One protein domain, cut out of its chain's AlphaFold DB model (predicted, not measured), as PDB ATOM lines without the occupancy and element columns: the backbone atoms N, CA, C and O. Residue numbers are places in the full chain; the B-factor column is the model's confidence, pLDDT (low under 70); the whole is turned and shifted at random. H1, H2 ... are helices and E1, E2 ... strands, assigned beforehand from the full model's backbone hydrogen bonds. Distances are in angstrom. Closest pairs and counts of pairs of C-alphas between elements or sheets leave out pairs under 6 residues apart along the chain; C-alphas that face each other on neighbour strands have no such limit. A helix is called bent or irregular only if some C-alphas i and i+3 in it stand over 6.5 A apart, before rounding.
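This is residues 162 to 284 of the 284 residues of an uncharacterized protein of Clostridium magnum DSM 2767 (UniProt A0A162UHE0). A strongly twisted sheet of four strands makes the middle of the domain, with H1 and H6 packed on one face and H3 on the other, in three layers. H2 and H5 lie toward opposite ends of the long axis; H2 packs on H6 away from the sheet, and H5 packs on H3. The 123 printed residues hold six named helices and four named strands, in the order H1, H2, E1, H3, E2, E3, H4, H5, E4, H6. The sheet runs E2, E3, E1, E4, antiparallel throughout, and the class is mixed, helices and strands. The whole is compact, with a radius of gyration of the C-alphas of 14.4 A and spans of 42 by 28 by 23 A.

H1, residues 162 to 171, is on the sheet at a height of 8.9 A, over E2, residues 226 to 231. It is only just over E2 alone, since 7 of its C-alphas fall on E2 and 2 on E3, residues 234 to 241. On the local plane it stands at 53 degrees to E2, slantwise to the strands; the closest C-alphas, of Glu 163 and Leu 229, are 5.8 A apart. H2, residues 177 to 186, is not on the sheet. It touches H6, residues 275 to 282, about perpendicular at 82 degrees, the C-alphas of Asn 177 and Thr 276 being closest at 6.2 A. E1, residues 194 to 201, is the antiparallel neighbour of E3, with N 198 and O 237 at 2.9 A, within hydrogen-bond range. H3, residues 212 to 222, is on the face opposite to H1, 9.1 A over the sheet, over E2 and E3; it runs along the strands, at 19 degrees to E3 on the local plane. E2 and E3 form an antiparallel hairpin, with N 229 and O 236 at 2.9 A. H4, residues 244 to 247, only grazes the sheet. H5, residues 250 to 262, also only grazes the sheet, with residues 255 to 259. With residues 251 to 255 alone it touches H3, at a shallow tilt of 26 degrees, opposite ways; the closest C-alphas, of Ile 222 and Gln 251, are 6.4 A apart. E4, residues 265 to 268, is the antiparallel neighbour of E1, with N 199 and O 267 at 2.9 A. E1, H3, E2 and E3, H4 H5, E4 are split strand-helix-strand units, two same-way strands with another strand between them, each with a right-handed crossover. H6 lies over E1 on the same face as H1, 10.2 A over the sheet, and touches H1 about perpendicular at 76 degrees, with the C-alphas of Leu 170 and Lys 279 4.6 A apart. Every O i to N i+4 pair is within hydrogen-bond range in H1, H2 and H3, but 8 of 9 in H5 and 1 of 4 in H6, where 3 of 5 O i to N i+3 pairs are; H4 is too short for an O i to N i+4 pair.

H1 begins at C-alpha 162, (147.542, 221.255, 144.660). E1 measures 22.9 A from first to last C-alpha, E3 20.8 A and H5 19.4 A. E1 begins at C-alpha 194, (149.971, 224.056, 162.509). H5 is irregular, but only just: C-alphas 250 and 253 are 6.7 A apart. H6 is irregular, with C-alphas 276 and 279 8.5 A apart, and ends at C-alpha 282, (136.345, 226.028, 155.702).

The C-alphas of Glu 178 and Lys 209 are the two farthest apart, at 43.1 A. The printed part has no cut, no link is long, and residue 284 is the chain's last. Mean pLDDT of the printed part is 83.0; residues 190 to 192, 206 to 209 and 242 to 250 are under 70.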
ATOM      1  N   TYR A 162     148.115 221.082 143.325       87.44
ATOM      2  CA  TYR A 162     147.542 221.255 144.660       87.44
ATOM      3  C   TYR A 162     146.141 221.881 144.641       87.44
ATOM      4  O   TYR A 162     145.371 221.620 145.558       87.44
ATOM      5  N   GLU A 163     145.791 222.699 143.639       90.19
ATOM      6  CA  GLU A 163     144.478 223.354 143.588       90.19
ATOM      7  C   GLU A 163     143.361 222.331 143.426       90.19
ATOM      8  O   GLU A 163     142.354 222.425 144.125       90.19
ATOM      9  N   SER A 164     143.557 221.336 142.552       88.06
ATOM     10  CA  SER A 164     142.577 220.261 142.371       88.06
ATOM     11  C   SER A 164     142.465 219.393 143.623       88.06
ATOM     12  O   SER A 164     141.372 219.167 144.137       88.06
ATOM     13  N   PHE A 165     143.603 219.004 144.207       88.38
ATOM     14  CA  PHE A 165     143.600 218.240 145.453       88.38
ATOM     15  C   PHE A 165     142.898 218.982 146.601       88.38
ATOM     16  O   PHE A 165     142.140 218.387 147.358       88.38
ATOM     17  N   PHE A 166     143.102 220.291 146.731       90.19
ATOM     18  CA  PHE A 166     142.430 221.077 147.764       90.19
ATOM     19  C   PHE A 166     140.943 221.254 147.498       90.19
ATOM     20  O   PHE A 166     140.158 221.199 148.441       90.19
ATOM     21  N   LYS A 167     140.547 221.435 146.234       91.62
ATOM     22  CA  LYS A 167     139.136 221.439 145.844       91.62
ATOM     23  C   LYS A 167     138.462 220.133 146.274       91.62
ATOM     24  O   LYS A 167     137.431 220.182 146.934       91.62
ATOM     25  N   ASP A 168     139.096 218.996 146.012       90.06
ATOM     26  CA  ASP A 168     138.596 217.677 146.408       90.06
ATOM     27  C   ASP A 168     138.404 217.527 147.923       90.06
ATOM     28  O   ASP A 168     137.395 216.986 148.385       90.06
ATOM     29  N   LEU A 169     139.358 218.030 148.714       91.06
ATOM     30  CA  LEU A 169     139.247 218.046 150.173       91.06
ATOM     31  C   LEU A 169     138.103 218.958 150.650       91.06
ATOM     32  O   LEU A 169     137.367 218.595 151.563       91.06
ATOM     33  N   LEU A 170     137.913 220.126 150.029       92.31
ATOM     34  CA  LEU A 170     136.811 221.050 150.345       92.31
ATOM     35  C   LEU A 170     135.435 220.505 149.923       92.31
ATOM     36  O   LEU A 170     134.410 220.874 150.504       92.31
ATOM     37  N   GLU A 171     135.403 219.622 148.928       91.12
ATOM     38  CA  GLU A 171     134.202 218.927 148.458       91.12
ATOM     39  C   GLU A 171     133.923 217.630 149.234       91.12
ATOM     40  O   GLU A 171     132.845 217.053 149.081       91.12
ATOM     41  N   ASN A 172     134.838 217.203 150.117       88.06
ATOM     42  CA  ASN A 172     134.830 215.901 150.791       88.06
ATOM     43  C   ASN A 172     134.762 214.716 149.801       88.06
ATOM     44  O   ASN A 172     134.166 213.677 150.105       88.06
ATOM     45  N   SER A 173     135.356 214.862 148.608       85.00
ATOM     46  CA  SER A 173     135.365 213.815 147.577       85.00
ATOM     47  C   SER A 173     136.427 212.739 147.819       85.00
ATOM     48  O   SER A 173     136.383 211.684 147.195       85.00
ATOM     49  N   ILE A 174     137.387 212.998 148.711       82.56
ATOM     50  CA  ILE A 174     138.397 212.036 149.161       82.56
ATOM     51  C   ILE A 174     138.215 211.852 150.667       82.56
ATOM     52  O   ILE A 174     138.202 212.831 151.407       82.56
ATOM     53  N   LYS A 175     138.069 210.603 151.115       80.38
ATOM     54  CA  LYS A 175     137.945 210.249 152.543       80.38
ATOM     55  C   LYS A 175     139.026 209.290 153.030       80.38
ATOM     56  O   LYS A 175     139.142 209.056 154.227       80.38
ATOM     57  N   ASP A 176     139.793 208.727 152.103       84.44
ATOM     58  CA  ASP A 176     140.910 207.853 152.422       84.44
ATOM     59  C   ASP A 176     142.057 208.694 152.989       84.44
ATOM     60  O   ASP A 176     142.684 209.484 152.279       84.44
ATOM     61  N   ASN A 177     142.299 208.544 154.289       85.75
ATOM     62  CA  ASN A 177     143.325 209.300 154.989       85.75
ATOM     63  C   ASN A 177     144.739 208.962 154.489       85.75
ATOM     64  O   ASN A 177     145.588 209.844 154.438       85.75
ATOM     65  N   GLU A 178     145.003 207.716 154.092       82.81
ATOM     66  CA  GLU A 178     146.316 207.319 153.578       82.81
ATOM     67  C   GLU A 178     146.599 208.033 152.252       82.81
ATOM     68  O   GLU A 178     147.628 208.698 152.110       82.81
ATOM     69  N   LEU A 179     145.622 208.025 151.338       81.31
ATOM     70  CA  LEU A 179     145.703 208.751 150.069       81.31
ATOM     71  C   LEU A 179     145.892 210.263 150.270       81.31
ATOM     72  O   LEU A 179     146.676 210.894 149.557       81.31
ATOM     73  N   ILE A 180     145.173 210.855 151.228       86.56
ATOM     74  CA  ILE A 180     145.296 212.281 151.560       86.56
ATOM     75  C   ILE A 180     146.714 212.582 152.039       86.56
ATOM     76  O   ILE A 180     147.353 213.491 151.508       86.56
ATOM     77  N   MET A 181     147.230 211.807 152.992       84.25
ATOM     78  CA  MET A 181     148.558 212.023 153.563       84.25
ATOM     79  C   MET A 181     149.669 211.846 152.523       84.25
ATOM     80  O   MET A 181     150.605 212.647 152.486       84.25
ATOM     81  N   ASP A 182     149.549 210.867 151.628       80.81
ATOM     82  CA  ASP A 182     150.497 210.674 150.531       80.81
ATOM     83  C   ASP A 182     150.483 211.837 149.537       80.81
ATOM     84  O   ASP A 182     151.544 212.362 149.177       80.81
ATOM     85  N   LYS A 183     149.294 212.320 149.151       81.00
ATOM     86  CA  LYS A 183     149.178 213.515 148.305       81.00
ATOM     87  C   LYS A 183     149.760 214.744 148.997       81.00
ATOM     88  O   LYS A 183     150.514 215.486 148.367       81.00
ATOM     89  N   MET A 184     149.506 214.944 150.288       83.06
ATOM     90  CA  MET A 184     150.082 216.062 151.041       83.06
ATOM     91  C   MET A 184     151.616 216.037 151.060       83.06
ATOM     92  O   MET A 184     152.239 217.064 150.781       83.06
ATOM     93  N   ARG A 185     152.225 214.867 151.303       79.81
ATOM     94  CA  ARG A 185     153.686 214.684 151.240       79.81
ATOM     95  C   ARG A 185     154.231 215.014 149.852       79.81
ATOM     96  O   ARG A 185     155.196 215.764 149.741       79.81
ATOM     97  N   SER A 186     153.582 214.520 148.794       77.62
ATOM     98  CA  SER A 186     154.007 214.769 147.407       77.62
ATOM     99  C   SER A 186     153.956 216.250 147.003       77.62
ATOM    100  O   SER A 186     154.719 216.693 146.147       77.62
ATOM    101  N   LEU A 187     153.089 217.038 147.649       76.88
ATOM    102  CA  LEU A 187     152.908 218.472 147.405       76.88
ATOM    103  C   LEU A 187     153.802 219.363 148.284       76.88
ATOM    104  O   LEU A 187     153.615 220.590 148.303       76.88
ATOM    105  N   ASN A 188     154.754 218.766 149.016       72.56
ATOM    106  CA  ASN A 188     155.626 219.443 149.978       72.56
ATOM    107  C   ASN A 188     154.827 220.334 150.944       72.56
ATOM    108  O   ASN A 188     155.140 221.509 151.147       72.56
ATOM    109  N   LEU A 189     153.719 219.808 151.471       72.31
ATOM    110  CA  LEU A 189     153.005 220.426 152.583       72.31
ATOM    111  C   LEU A 189     153.632 219.935 153.883       72.31
ATOM    112  O   LEU A 189     153.568 218.748 154.186       72.31
ATOM    113  N   ASP A 190     154.248 220.843 154.640       69.00
ATOM    114  CA  ASP A 190     154.837 220.504 155.935       69.00
ATOM    115  C   ASP A 190     153.751 220.325 157.004       69.00
ATOM    116  O   ASP A 190     153.251 221.291 157.586       69.00
ATOM    117  N   LEU A 191     153.390 219.069 157.253       66.62
ATOM    118  CA  LEU A 191     152.368 218.679 158.225       66.62
ATOM    119  C   LEU A 191     152.846 218.754 159.680       66.62
ATOM    120  O   LEU A 191     152.044 218.539 160.583       66.62
ATOM    121  N   ASN A 192     154.129 219.047 159.920       66.50
ATOM    122  CA  ASN A 192     154.658 219.194 161.279       66.50
ATOM    123  C   ASN A 192     154.358 220.576 161.879       66.50
ATOM    124  O   ASN A 192     154.561 220.790 163.073       66.50
ATOM    125  N   SER A 193     153.880 221.512 161.057       72.56
ATOM    126  CA  SER A 193     153.431 222.842 161.471       72.56
ATOM    127  C   SER A 193     151.913 222.884 161.663       72.56
ATOM    128  O   SER A 193     151.179 222.065 161.107       72.56
ATOM    129  N   GLU A 194     151.412 223.847 162.441       83.25
ATOM    130  CA  GLU A 194     149.971 224.056 162.509       83.25
ATOM    131  C   GLU A 194     149.458 224.592 161.170       83.25
ATOM    132  O   GLU A 194     149.939 225.596 160.640       83.25
ATOM    133  N   VAL A 195     148.447 223.919 160.628       86.31
ATOM    134  CA  VAL A 195     147.835 224.298 159.355       86.31
ATOM    135  C   VAL A 195     146.493 224.969 159.611       86.31
ATOM    136  O   VAL A 195     145.735 224.545 160.484       86.31
ATOM    137  N   TYR A 196     146.195 226.014 158.846       88.19
ATOM    138  CA  TYR A 196     144.955 226.781 158.944       88.19
ATOM    139  C   TYR A 196     144.357 227.040 157.561       88.19
ATOM    140  O   TYR A 196     145.075 227.077 156.557       88.19
ATOM    141  N   ILE A 197     143.045 227.274 157.524       91.88
ATOM    142  CA  ILE A 197     142.359 227.854 156.371       91.88
ATOM    143  C   ILE A 197     142.121 229.333 156.644       91.88
ATOM    144  O   ILE A 197     141.541 229.702 157.664       91.88
ATOM    145  N   LEU A 198     142.533 230.174 155.702       91.38
ATOM    146  CA  LEU A 198     142.186 231.588 155.669       91.38
ATOM    147  C   LEU A 198     141.347 231.863 154.422       91.38
ATOM    148  O   LEU A 198     141.811 231.667 153.298       91.38
ATOM    149  N   THR A 199     140.116 232.318 154.612       93.94
ATOM    150  CA  THR A 199     139.195 232.659 153.527       93.94
ATOM    151  C   THR A 199     139.085 234.167 153.370       93.94
ATOM    152  O   THR A 199     139.193 234.911 154.342       93.94
ATOM    153  N   PHE A 200     138.857 234.624 152.142       91.94
ATOM    154  CA  PHE A 200     138.562 236.017 151.819       91.94
ATOM    155  C   PHE A 200     137.258 236.065 151.033       91.94
ATOM    156  O   PHE A 200     137.190 235.481 149.950       91.94
ATOM    157  N   ASP A 201     136.241 236.746 151.563       91.06
ATOM    158  CA  ASP A 201     134.962 236.926 150.871       91.06
ATOM    159  C   ASP A 201     135.135 237.940 149.739       91.06
ATOM    160  O   ASP A 201     135.459 239.108 149.976       91.06
ATOM    161  N   VAL A 202     134.928 237.490 148.501       87.00
ATOM    162  CA  VAL A 202     135.090 238.327 147.307       87.00
ATOM    163  C   VAL A 202     133.772 238.639 146.607       87.00
ATOM    164  O   VAL A 202     133.787 239.273 145.549       87.00
ATOM    165  N   LYS A 203     132.621 238.295 147.205       81.00
ATOM    166  CA  LYS A 203     131.292 238.563 146.627       81.00
ATOM    167  C   LYS A 203     131.119 240.045 146.306       81.00
ATOM    168  O   LYS A 203     130.746 240.405 145.190       81.00
ATOM    169  N   GLN A 204     131.487 240.911 147.252       71.31
ATOM    170  CA  GLN A 204     131.403 242.370 147.094       71.31
ATOM    171  C   GLN A 204     132.575 242.972 146.303       71.31
ATOM    172  O   GLN A 204     132.488 244.110 145.837       71.31
ATOM    173  N   TYR A 205     133.673 242.228 146.132       70.81
ATOM    174  CA  TYR A 205     134.837 242.696 145.381       70.81
ATOM    175  C   TYR A 205     134.578 242.734 143.874       70.81
ATOM    176  O   TYR A 205     135.142 243.583 143.190       70.81
ATOM    177  N   SER A 206     133.676 241.883 143.372       59.41
ATOM    178  CA  SER A 206     133.288 241.809 141.954       59.41
ATOM    179  C   SER A 206     132.838 243.151 141.344       59.41
ATOM    180  O   SER A 206     132.996 243.364 140.143       59.41
ATOM    181  N   ASN A 207     132.367 244.095 142.169       58.50
ATOM    182  CA  ASN A 207     131.964 245.443 141.749       58.50
ATOM    183  C   ASN A 207     133.147 246.390 141.466       58.50
ATOM    184  O   ASN A 207     132.979 247.430 140.826       58.50
ATOM    185  N   LYS A 208     134.354 246.063 141.939       60.12
ATOM    186  CA  LYS A 208     135.591 246.783 141.616       60.12
ATOM    187  C   LYS A 208     136.186 246.085 140.396       60.12
ATOM    188  O   LYS A 208     136.526 244.918 140.492       60.12
ATOM    189  N   LYS A 209     136.315 246.787 139.264       61.56
ATOM    190  CA  LYS A 209     136.742 246.296 137.927       61.56
ATOM    191  C   LYS A 209     138.111 245.565 137.849       61.56
ATOM    192  O   LYS A 209     138.667 245.434 136.763       61.56
ATOM    193  N   LEU A 210     138.699 245.145 138.967       72.81
ATOM    194  CA  LEU A 210     139.965 244.429 139.040       72.81
ATOM    195  C   LEU A 210     139.741 242.909 138.963       72.81
ATOM    196  O   LEU A 210     138.852 242.387 139.639       72.81
ATOM    197  N   PRO A 211     140.565 242.175 138.195       79.94
ATOM    198  CA  PRO A 211     140.482 240.722 138.127       79.94
ATOM    199  C   PRO A 211     140.683 240.056 139.493       79.94
ATOM    200  O   PRO A 211     141.569 240.435 140.261       79.94
ATOM    201  N   LEU A 212     139.927 238.993 139.776       84.19
ATOM    202  CA  LEU A 212     140.095 238.208 141.005       84.19
ATOM    203  C   LEU A 212     141.500 237.587 141.116       84.19
ATOM    204  O   LEU A 212     142.038 237.444 142.214       84.19
ATOM    205  N   THR A 213     142.132 237.285 139.977       83.06
ATOM    206  CA  THR A 213     143.527 236.827 139.895       83.06
ATOM    207  C   THR A 213     144.508 237.847 140.474       83.06
ATOM    208  O   THR A 213     145.423 237.466 141.204       83.06
ATOM    209  N   TYR A 214     144.286 239.142 140.228       85.75
ATOM    210  CA  TYR A 214     145.086 240.221 140.809       85.75
ATOM    211  C   TYR A 214     144.930 240.268 142.332       85.75
ATOM    212  O   TYR A 214     145.925 240.353 143.056       85.75
ATOM    213  N   LEU A 215     143.695 240.155 142.833       88.44
ATOM    214  CA  LEU A 215     143.438 240.117 144.272       88.44
ATOM    215  C   LEU A 215     144.134 238.919 144.934       88.44
ATOM    216  O   LEU A 215     144.843 239.087 145.927       88.44
ATOM    217  N   ARG A 216     143.991 237.726 144.349       90.06
ATOM    218  CA  ARG A 216     144.657 236.507 144.820       90.06
ATOM    219  C   ARG A 216     146.176 236.664 144.839       90.06
ATOM    220  O   ARG A 216     146.802 236.278 145.821       90.06
ATOM    221  N   HIS A 217     146.767 237.265 143.805       88.06
ATOM    222  CA  HIS A 217     148.203 237.549 143.768       88.06
ATOM    223  C   HIS A 217     148.634 238.466 144.920       88.06
ATOM    224  O   HIS A 217     149.562 238.135 145.651       88.06
ATOM    225  N   LYS A 218     147.926 239.583 145.134       89.19
ATOM    226  CA  LYS A 218     148.230 240.540 146.210       89.19
ATOM    227  C   LYS A 218     148.116 239.917 147.601       89.19
ATOM    228  O   LYS A 218     148.949 240.189 148.458       89.19
ATOM    229  N   ILE A 219     147.121 239.057 147.824       89.44
ATOM    230  CA  ILE A 219     146.984 238.307 149.082       89.44
ATOM    231  C   ILE A 219     148.179 237.364 149.275       89.44
ATOM    232  O   ILE A 219     148.770 237.343 150.355       89.44
ATOM    233  N   SER A 220     148.566 236.626 148.229       86.44
ATOM    234  CA  SER A 220     149.709 235.709 148.281       86.44
ATOM    235  C   SER A 220     151.067 236.411 148.450       86.44
ATOM    236  O   SER A 220     151.996 235.768 148.926       86.44
ATOM    237  N   GLU A 221     151.197 237.696 148.093       86.62
ATOM    238  CA  GLU A 221     152.392 238.511 148.388       86.62
ATOM    239  C   GLU A 221     152.491 238.890 149.872       86.62
ATOM    240  O   GLU A 221     153.592 239.003 150.404       86.62
ATOM    241  N   ILE A 222     151.352 239.098 150.544       86.94
ATOM    242  CA  ILE A 222     151.321 239.481 151.964       86.94
ATOM    243  C   ILE A 222     151.555 238.258 152.855       86.94
ATOM    244  O   ILE A 222     152.334 238.331 153.802       86.94
ATOM    245  N   ILE A 223     150.876 237.149 152.553       84.38
ATOM    246  CA  ILE A 223     150.984 235.903 153.316       84.38
ATOM    247  C   ILE A 223     151.916 234.972 152.565       84.38
ATOM    248  O   ILE A 223     151.493 234.195 151.709       84.38
ATOM    249  N   THR A 224     153.205 235.077 152.853       72.19
ATOM    250  CA  THR A 224     154.222 234.240 152.218       72.19
ATOM    251  C   THR A 224     154.031 232.766 152.612       72.19
ATOM    252  O   THR A 224     153.525 232.462 153.686       72.19
ATOM    253  N   GLN A 225     154.397 231.836 151.721       77.25
ATOM    254  CA  GLN A 225     154.243 230.380 151.927       77.25
ATOM    255  C   GLN A 225     152.787 229.884 152.069       77.25
ATOM    256  O   GLN A 225     152.476 229.008 152.873       77.25
ATOM    257  N   ASN A 226     151.884 230.403 151.236       85.06
ATOM    258  CA  ASN A 226     150.517 229.893 151.110       85.06
ATOM    259  C   ASN A 226     150.360 228.996 149.875       85.06
ATOM    260  O   ASN A 226     151.040 229.168 148.861       85.06
ATOM    261  N   LYS A 227     149.367 228.112 149.925       88.81
ATOM    262  CA  LYS A 227     148.751 227.524 148.733       88.81
ATOM    263  C   LYS A 227     147.311 228.022 148.665       88.81
ATOM    264  O   LYS A 227     146.576 227.884 149.636       88.81
ATOM    265  N   SER A 228     146.914 228.639 147.556       91.38
ATOM    266  CA  SER A 228     145.597 229.281 147.429       91.38
ATOM    267  C   SER A 228     144.760 228.673 146.317       91.38
ATOM    268  O   SER A 228     145.328 228.212 145.340       91.38
ATOM    269  N   LEU A 229     143.436 228.749 146.397       92.81
ATOM    270  CA  LEU A 229     142.526 228.528 145.271       92.81
ATOM    271  C   LEU A 229     141.328 229.483 145.349       92.81
ATOM    272  O   LEU A 229     141.125 230.146 146.366       92.81
ATOM    273  N   VAL A 230     140.536 229.552 144.280       90.94
ATOM    274  CA  VAL A 230     139.217 230.196 144.312       90.94
ATOM    275  C   VAL A 230     138.153 229.115 144.431       90.94
ATOM    276  O   VAL A 230     138.127 228.195 143.620       90.94
ATOM    277  N   TYR A 231     137.281 229.226 145.430       91.38
ATOM    278  CA  TYR A 231     136.226 228.251 145.706       91.38
ATOM    279  C   TYR A 231     134.989 228.950 146.281       91.38
ATOM    280  O   TYR A 231     135.104 229.706 147.243       91.38
ATOM    281  N   ASN A 232     133.812 228.723 145.686       87.25
ATOM    282  CA  ASN A 232     132.516 229.273 146.123       87.25
ATOM    283  C   ASN A 232     132.494 230.790 146.410       87.25
ATOM    284  O   ASN A 232     131.925 231.223 147.406       87.25
ATOM    285  N   ASP A 233     133.100 231.605 145.540       86.44
ATOM    286  CA  ASP A 233     133.235 233.065 145.726       86.44
ATOM    287  C   ASP A 233     134.108 233.486 146.923       86.44
ATOM    288  O   ASP A 233     134.004 234.608 147.422       86.44
ATOM    289  N   TYR A 234     135.020 232.606 147.338       91.69
ATOM    290  CA  TYR A 234     136.094 232.906 148.276       91.69
ATOM    291  C   TYR A 234     137.453 232.673 147.626       91.69
ATOM    292  O   TYR A 234     137.635 231.745 146.836       91.69
ATOM    293  N   ILE A 235     138.437 233.484 148.010       92.94
ATOM    294  CA  ILE A 235     139.840 233.080 147.889       92.94
ATOM    295  C   ILE A 235     140.169 232.302 149.161       92.94
ATOM    296  O   ILE A 235     140.043 232.839 150.258       92.94
ATOM    297  N   VAL A 236     140.563 231.042 149.012       94.12
ATOM    298  CA  VAL A 236     140.874 230.133 150.120       94.12
ATOM    299  C   VAL A 236     142.372 229.894 150.134       94.12
ATOM    300  O   VAL A 236     142.938 229.488 149.121       94.12
ATOM    301  N   LEU A 237     143.021 230.164 151.260       91.94
ATOM    302  CA  LEU A 237     144.433 229.893 151.496       91.94
ATOM    303  C   LEU A 237     144.565 228.757 152.504       91.94
ATOM    304  O   LEU A 237     143.999 228.833 153.592       91.94
ATOM    305  N   LEU A 238     145.376 227.760 152.164       89.62
ATOM    306  CA  LEU A 238     145.984 226.862 153.133       89.62
ATOM    307  C   LEU A 238     147.332 227.457 153.541       89.62
ATOM    308  O   LEU A 238     148.190 227.712 152.685       89.62
ATOM    309  N   ILE A 239     147.489 227.708 154.836       86.00
ATOM    310  CA  ILE A 239     148.694 228.305 155.408       86.00
ATOM    311  C   ILE A 239     149.292 227.355 156.433       86.00
ATOM    312  O   ILE A 239     148.597 226.871 157.326       86.00
ATOM    313  N   ASN A 240     150.590 227.113 156.287       80.25
ATOM    314  CA  ASN A 240     151.396 226.361 157.234       80.25
ATOM    315  C   ASN A 240     152.140 227.386 158.080       80.25
ATOM    316  O   ASN A 240     152.913 228.176 157.535       80.25
ATOM    317  N   ASN A 241     151.871 227.432 159.382       70.94
ATOM    318  CA  ASN A 241     152.542 228.375 160.261       70.94
ATOM    319  C   ASN A 241     152.930 227.696 161.583       70.94
ATOM    320  O   ASN A 241     152.101 227.003 162.173       70.94
ATOM    321  N   PRO A 242     154.167 227.882 162.077       56.34
ATOM    322  CA  PRO A 242     154.569 227.369 163.381       56.34
ATOM    323  C   PRO A 242     153.691 227.851 164.547       56.34
ATOM    324  O   PRO A 242     153.539 227.094 165.502       56.34
ATOM    325  N   THR A 243     153.083 229.050 164.500       56.25
ATOM    326  CA  THR A 243     152.118 229.483 165.531       56.25
ATOM    327  C   THR A 243     151.024 230.414 164.993       56.25
ATOM    328  O   THR A 243     151.246 231.244 164.112       56.25
ATOM    329  N   LYS A 244     149.828 230.370 165.602       55.03
ATOM    330  CA  LYS A 244     148.735 231.339 165.352       55.03
ATOM    331  C   LYS A 244     149.171 232.807 165.544       55.03
ATOM    332  O   LYS A 244     148.574 233.713 164.965       55.03
ATOM    333  N   VAL A 245     150.203 233.028 166.364       50.53
ATOM    334  CA  VAL A 245     150.747 234.341 166.741       50.53
ATOM    335  C   VAL A 245     151.534 234.982 165.592       50.53
ATOM    336  O   VAL A 245     151.433 236.191 165.409       50.53
ATOM    337  N   ASP A 246     152.218 234.200 164.752       58.09
ATOM    338  CA  ASP A 246     153.016 234.744 163.642       58.09
ATOM    339  C   ASP A 246     152.165 235.205 162.447       58.09
ATOM    340  O   ASP A 246     152.498 236.204 161.808       58.09
ATOM    341  N   ILE A 247     151.015 234.565 162.188       57.44
ATOM    342  CA  ILE A 247     150.025 235.059 161.203       57.44
ATOM    343  C   ILE A 247     149.526 236.457 161.614       57.44
ATOM    344  O   ILE A 247     149.303 237.332 160.774       57.44
ATOM    345  N   LEU A 248     149.367 236.663 162.926       56.06
ATOM    346  CA  LEU A 248     148.900 237.908 163.532       56.06
ATOM    347  C   LEU A 248     150.031 238.919 163.822       56.06
ATOM    348  O   LEU A 248     149.754 240.014 164.310       56.06
ATOM    349  N   GLY A 249     151.285 238.573 163.521       67.94
ATOM    350  CA  GLY A 249     152.464 239.400 163.767       67.94
ATOM    351  C   GLY A 249     152.688 240.475 162.695       67.94
ATOM    352  O   GLY A 249     151.820 241.296 162.398       67.94
ATOM    353  N   SER A 250     153.873 240.488 162.081       66.62
ATOM    354  CA  SER A 250     154.296 241.531 161.125       66.62
ATOM    355  C   SER A 250     153.421 241.629 159.861       66.62
ATOM    356  O   SER A 250     153.301 242.705 159.269       66.62
ATOM    357  N   GLN A 251     152.771 240.533 159.458       76.06
ATOM    358  CA  GLN A 251     151.901 240.485 158.278       76.06
ATOM    359  C   GLN A 251     150.481 240.999 158.561       76.06
ATOM    360  O   GLN A 251     149.803 241.463 157.640       76.06
ATOM    361  N   TYR A 252     150.034 240.978 159.821       79.06
ATOM    362  CA  TYR A 252     148.656 241.301 160.184       79.06
ATOM    363  C   TYR A 252     148.274 242.737 159.881       79.06
ATOM    364  O   TYR A 252     147.251 242.965 159.247       79.06
ATOM    365  N   GLU A 253     149.083 243.719 160.283       82.62
ATOM    366  CA  GLU A 253     148.739 245.121 160.019       82.62
ATOM    367  C   GLU A 253     148.740 245.431 158.520       82.62
ATOM    368  O   GLU A 253     147.892 246.189 158.040       82.62
ATOM    369  N   THR A 254     149.634 244.800 157.757       86.94
ATOM    370  CA  THR A 254     149.641 244.885 156.292       86.94
ATOM    371  C   THR A 254     148.356 244.297 155.711       86.94
ATOM    372  O   THR A 254     147.680 244.965 154.924       86.94
ATOM    373  N   MET A 255     147.959 243.098 156.152       87.06
ATOM    374  CA  MET A 255     146.725 242.448 155.713       87.06
ATOM    375  C   MET A 255     145.484 243.244 156.127       87.06
ATOM    376  O   MET A 255     144.615 243.519 155.309       87.06
ATOM    377  N   ARG A 256     145.415 243.717 157.370       87.31
ATOM    378  CA  ARG A 256     144.319 244.534 157.900       87.31
ATOM    379  C   ARG A 256     144.142 245.827 157.105       87.31
ATOM    380  O   ARG A 256     143.014 246.175 156.748       87.31
ATOM    381  N   LYS A 257     145.233 246.539 156.799       89.69
ATOM    382  CA  LYS A 257     145.198 247.733 155.932       89.69
ATOM    383  C   LYS A 257     144.723 247.379 154.524       89.69
ATOM    384  O   LYS A 257     143.904 248.108 153.961       89.69
ATOM    385  N   PHE A 258     145.194 246.261 153.973       89.00
ATOM    386  CA  PHE A 258     144.786 245.772 152.659       89.00
ATOM    387  C   PHE A 258     143.288 245.438 152.601       89.00
ATOM    388  O   PHE A 258     142.598 245.915 151.700       89.00
ATOM    389  N   LEU A 259     142.770 244.696 153.581       89.31
ATOM    390  CA  LEU A 259     141.355 244.338 153.702       89.31
ATOM    391  C   LEU A 259     140.469 245.583 153.802       89.31
ATOM    392  O   LEU A 259     139.532 245.731 153.020       89.31
ATOM    393  N   LYS A 260     140.824 246.537 154.678       89.38
ATOM    394  CA  LYS A 260     140.098 247.812 154.822       89.38
ATOM    395  C   LYS A 260     140.083 248.623 153.528       89.38
ATOM    396  O   LYS A 260     139.023 249.066 153.098       89.38
ATOM    397  N   LYS A 261     141.239 248.784 152.874       88.62
ATOM    398  CA  LYS A 261     141.351 249.512 151.598       88.62
ATOM    399  C   LYS A 261     140.489 248.877 150.503       88.62
ATOM    400  O   LYS A 261     139.924 249.576 149.661       88.62
ATOM    401  N   ASN A 262     140.387 247.550 150.502       85.38
ATOM    402  CA  ASN A 262     139.670 246.810 149.472       85.38
ATOM    403  C   ASN A 262     138.218 246.471 149.835       85.38
ATOM    404  O   ASN A 262     137.505 246.018 148.942       85.38
ATOM    405  N   ASN A 263     137.738 246.809 151.037       86.44
ATOM    406  CA  ASN A 263     136.419 246.424 151.560       86.44
ATOM    407  C   ASN A 263     136.199 244.902 151.505       86.44
ATOM    408  O   ASN A 263     135.225 244.420 150.933       86.44
ATOM    409  N   LEU A 264     137.174 244.160 152.027       89.00
ATOM    410  CA  LEU A 264     137.177 242.701 152.074       89.00
ATOM    411  C   LEU A 264     137.068 242.222 153.516       89.00
ATOM    412  O   LEU A 264     137.629 242.837 154.426       89.00
ATOM    413  N   TYR A 265     136.420 241.078 153.688       89.44
ATOM    414  CA  TYR A 265     136.379 240.346 154.947       89.44
ATOM    415  C   TYR A 265     137.206 239.073 154.816       89.44
ATOM    416  O   TYR A 265     137.250 238.472 153.741       89.44
ATOM    417  N   ALA A 266     137.860 238.683 155.907       90.62
ATOM    418  CA  ALA A 266     138.614 237.444 155.980       90.62
ATOM    419  C   ALA A 266     138.242 236.652 157.235       90.62
ATOM    420  O   ALA A 266     138.009 237.251 158.287       90.62
ATOM    421  N   GLY A 267     138.200 235.326 157.112       90.81
ATOM    422  CA  GLY A 267     137.925 234.387 158.199       90.81
ATOM    423  C   GLY A 267     139.082 233.408 158.364       90.81
ATOM    424  O   GLY A 267     139.588 232.885 157.375       90.81
ATOM    425  N   LEU A 268     139.522 233.181 159.602       90.50
ATOM    426  CA  LEU A 268     140.594 232.240 159.926       90.50
ATOM    427  C   LEU A 268     140.007 231.071 160.715       90.50
ATOM    428  O   LEU A 268     139.438 231.281 161.787       90.50
ATOM    429  N   SER A 269     140.191 229.855 160.210       92.50
ATOM    430  CA  SER A 269     139.748 228.645 160.894       92.50
ATOM    431  C   SER A 269     140.532 228.393 162.186       92.50
ATOM    432  O   SER A 269     141.587 228.971 162.462       92.50
ATOM    433  N   GLN A 270     140.056 227.442 162.979       89.88
ATOM    434  CA  GLN A 270     140.889 226.753 163.961       89.88
ATOM    435  C   GLN A 270     141.983 225.920 163.269       89.88
ATOM    436  O   GLN A 270     141.906 225.653 162.067       89.88
ATOM    437  N   SER A 271     142.999 225.508 164.037       88.12
ATOM    438  CA  SER A 271     144.065 224.634 163.533       88.12
ATOM    439  C   SER A 271     143.470 223.317 163.032       88.12
ATOM    440  O   SER A 271     142.686 222.671 163.734       88.12
ATOM    441  N   ILE A 272     143.845 222.932 161.816       89.50
ATOM    442  CA  ILE A 272     143.389 221.714 161.158       89.50
ATOM    443  C   ILE A 272     144.065 220.528 161.835       89.50
ATOM    444  O   ILE A 272     145.291 220.424 161.854       89.50
ATOM    445  N   LYS A 273     143.253 219.643 162.415       87.38
ATOM    446  CA  LYS A 273     143.708 218.386 163.031       87.38
ATOM    447  C   LYS A 273     143.314 217.163 162.203       87.38
ATOM    448  O   LYS A 273     143.906 216.106 162.375       87.38
ATOM    449  N   ASP A 274     142.350 217.326 161.299       88.19
ATOM    450  CA  ASP A 274     141.841 216.276 160.423       88.19
ATOM    451  C   ASP A 274     141.627 216.816 159.000       88.19
ATOM    452  O   ASP A 274     140.705 217.591 158.738       88.19
ATOM    453  N   PHE A 275     142.486 216.401 158.068       87.56
ATOM    454  CA  PHE A 275     142.388 216.795 156.660       87.56
ATOM    455  C   PHE A 275     141.279 216.057 155.901       87.56
ATOM    456  O   PHE A 275     140.873 216.530 154.841       87.56
ATOM    457  N   THR A 276     140.738 214.957 156.436       88.50
ATOM    458  CA  THR A 276     139.610 214.235 155.818       88.50
ATOM    459  C   THR A 276     138.302 215.026 155.887       88.50
ATOM    460  O   THR A 276     137.374 214.765 155.122       88.50
ATOM    461  N   ASN A 277     138.240 216.032 156.766       87.19
ATOM    462  CA  ASN A 277     137.092 216.915 156.938       87.19
ATOM    463  C   ASN A 277     137.477 218.393 156.772       87.19
ATOM    464  O   ASN A 277     137.074 219.260 157.550       87.19
ATOM    465  N   LEU A 278     138.259 218.701 155.734       91.44
ATOM    466  CA  LEU A 278     138.704 220.068 155.451       91.44
ATOM    467  C   LEU A 278     137.523 221.047 155.296       91.44
ATOM    468  O   LEU A 278     137.606 222.205 155.712       91.44
ATOM    469  N   LYS A 279     136.394 220.562 154.763       92.69
ATOM    470  CA  LYS A 279     135.147 221.326 154.622       92.69
ATOM    471  C   LYS A 279     134.616 221.878 155.949       92.69
ATOM    472  O   LYS A 279     134.074 222.980 155.961       92.69
ATOM    473  N   TYR A 280     134.773 221.151 157.059       93.75
ATOM    474  CA  TYR A 280     134.376 221.644 158.381       93.75
ATOM    475  C   TYR A 280     135.150 222.907 158.764       93.75
ATOM    476  O   TYR A 280     134.543 223.884 159.187       93.75
ATOM    477  N   TYR A 281     136.470 222.915 158.560       93.88
ATOM    478  CA  TYR A 281     137.322 224.070 158.860       93.88
ATOM    479  C   TYR A 281     137.057 225.258 157.934       93.88
ATOM    480  O   TYR A 281     137.144 226.399 158.372       93.88
ATOM    481  N   TYR A 282     136.710 224.994 156.672       94.44
ATOM    482  CA  TYR A 282     136.345 226.028 155.702       94.44
ATOM    483  C   TYR A 282     135.046 226.767 156.065       94.44
ATOM    484  O   TYR A 282     134.924 227.951 155.767       94.44
ATOM    485  N   ASN A 283     134.094 226.085 156.706       93.12
ATOM    486  CA  ASN A 283     132.794 226.650 157.078       93.12
ATOM    487  C   ASN A 283     132.791 227.406 158.425       93.12
ATOM    488  O   ASN A 283     131.715 227.825 158.858       93.12
ATOM    489  N   GLN A 284     133.936 227.512 159.111       90.62
ATOM    490  CA  GLN A 284     134.066 228.236 160.385       90.62
ATOM    491  C   GLN A 284     134.065 229.756 160.212       90.62
ATOM    492  O   GLN A 284     134.449 230.241 159.124       90.62
TER     493      GLN A 284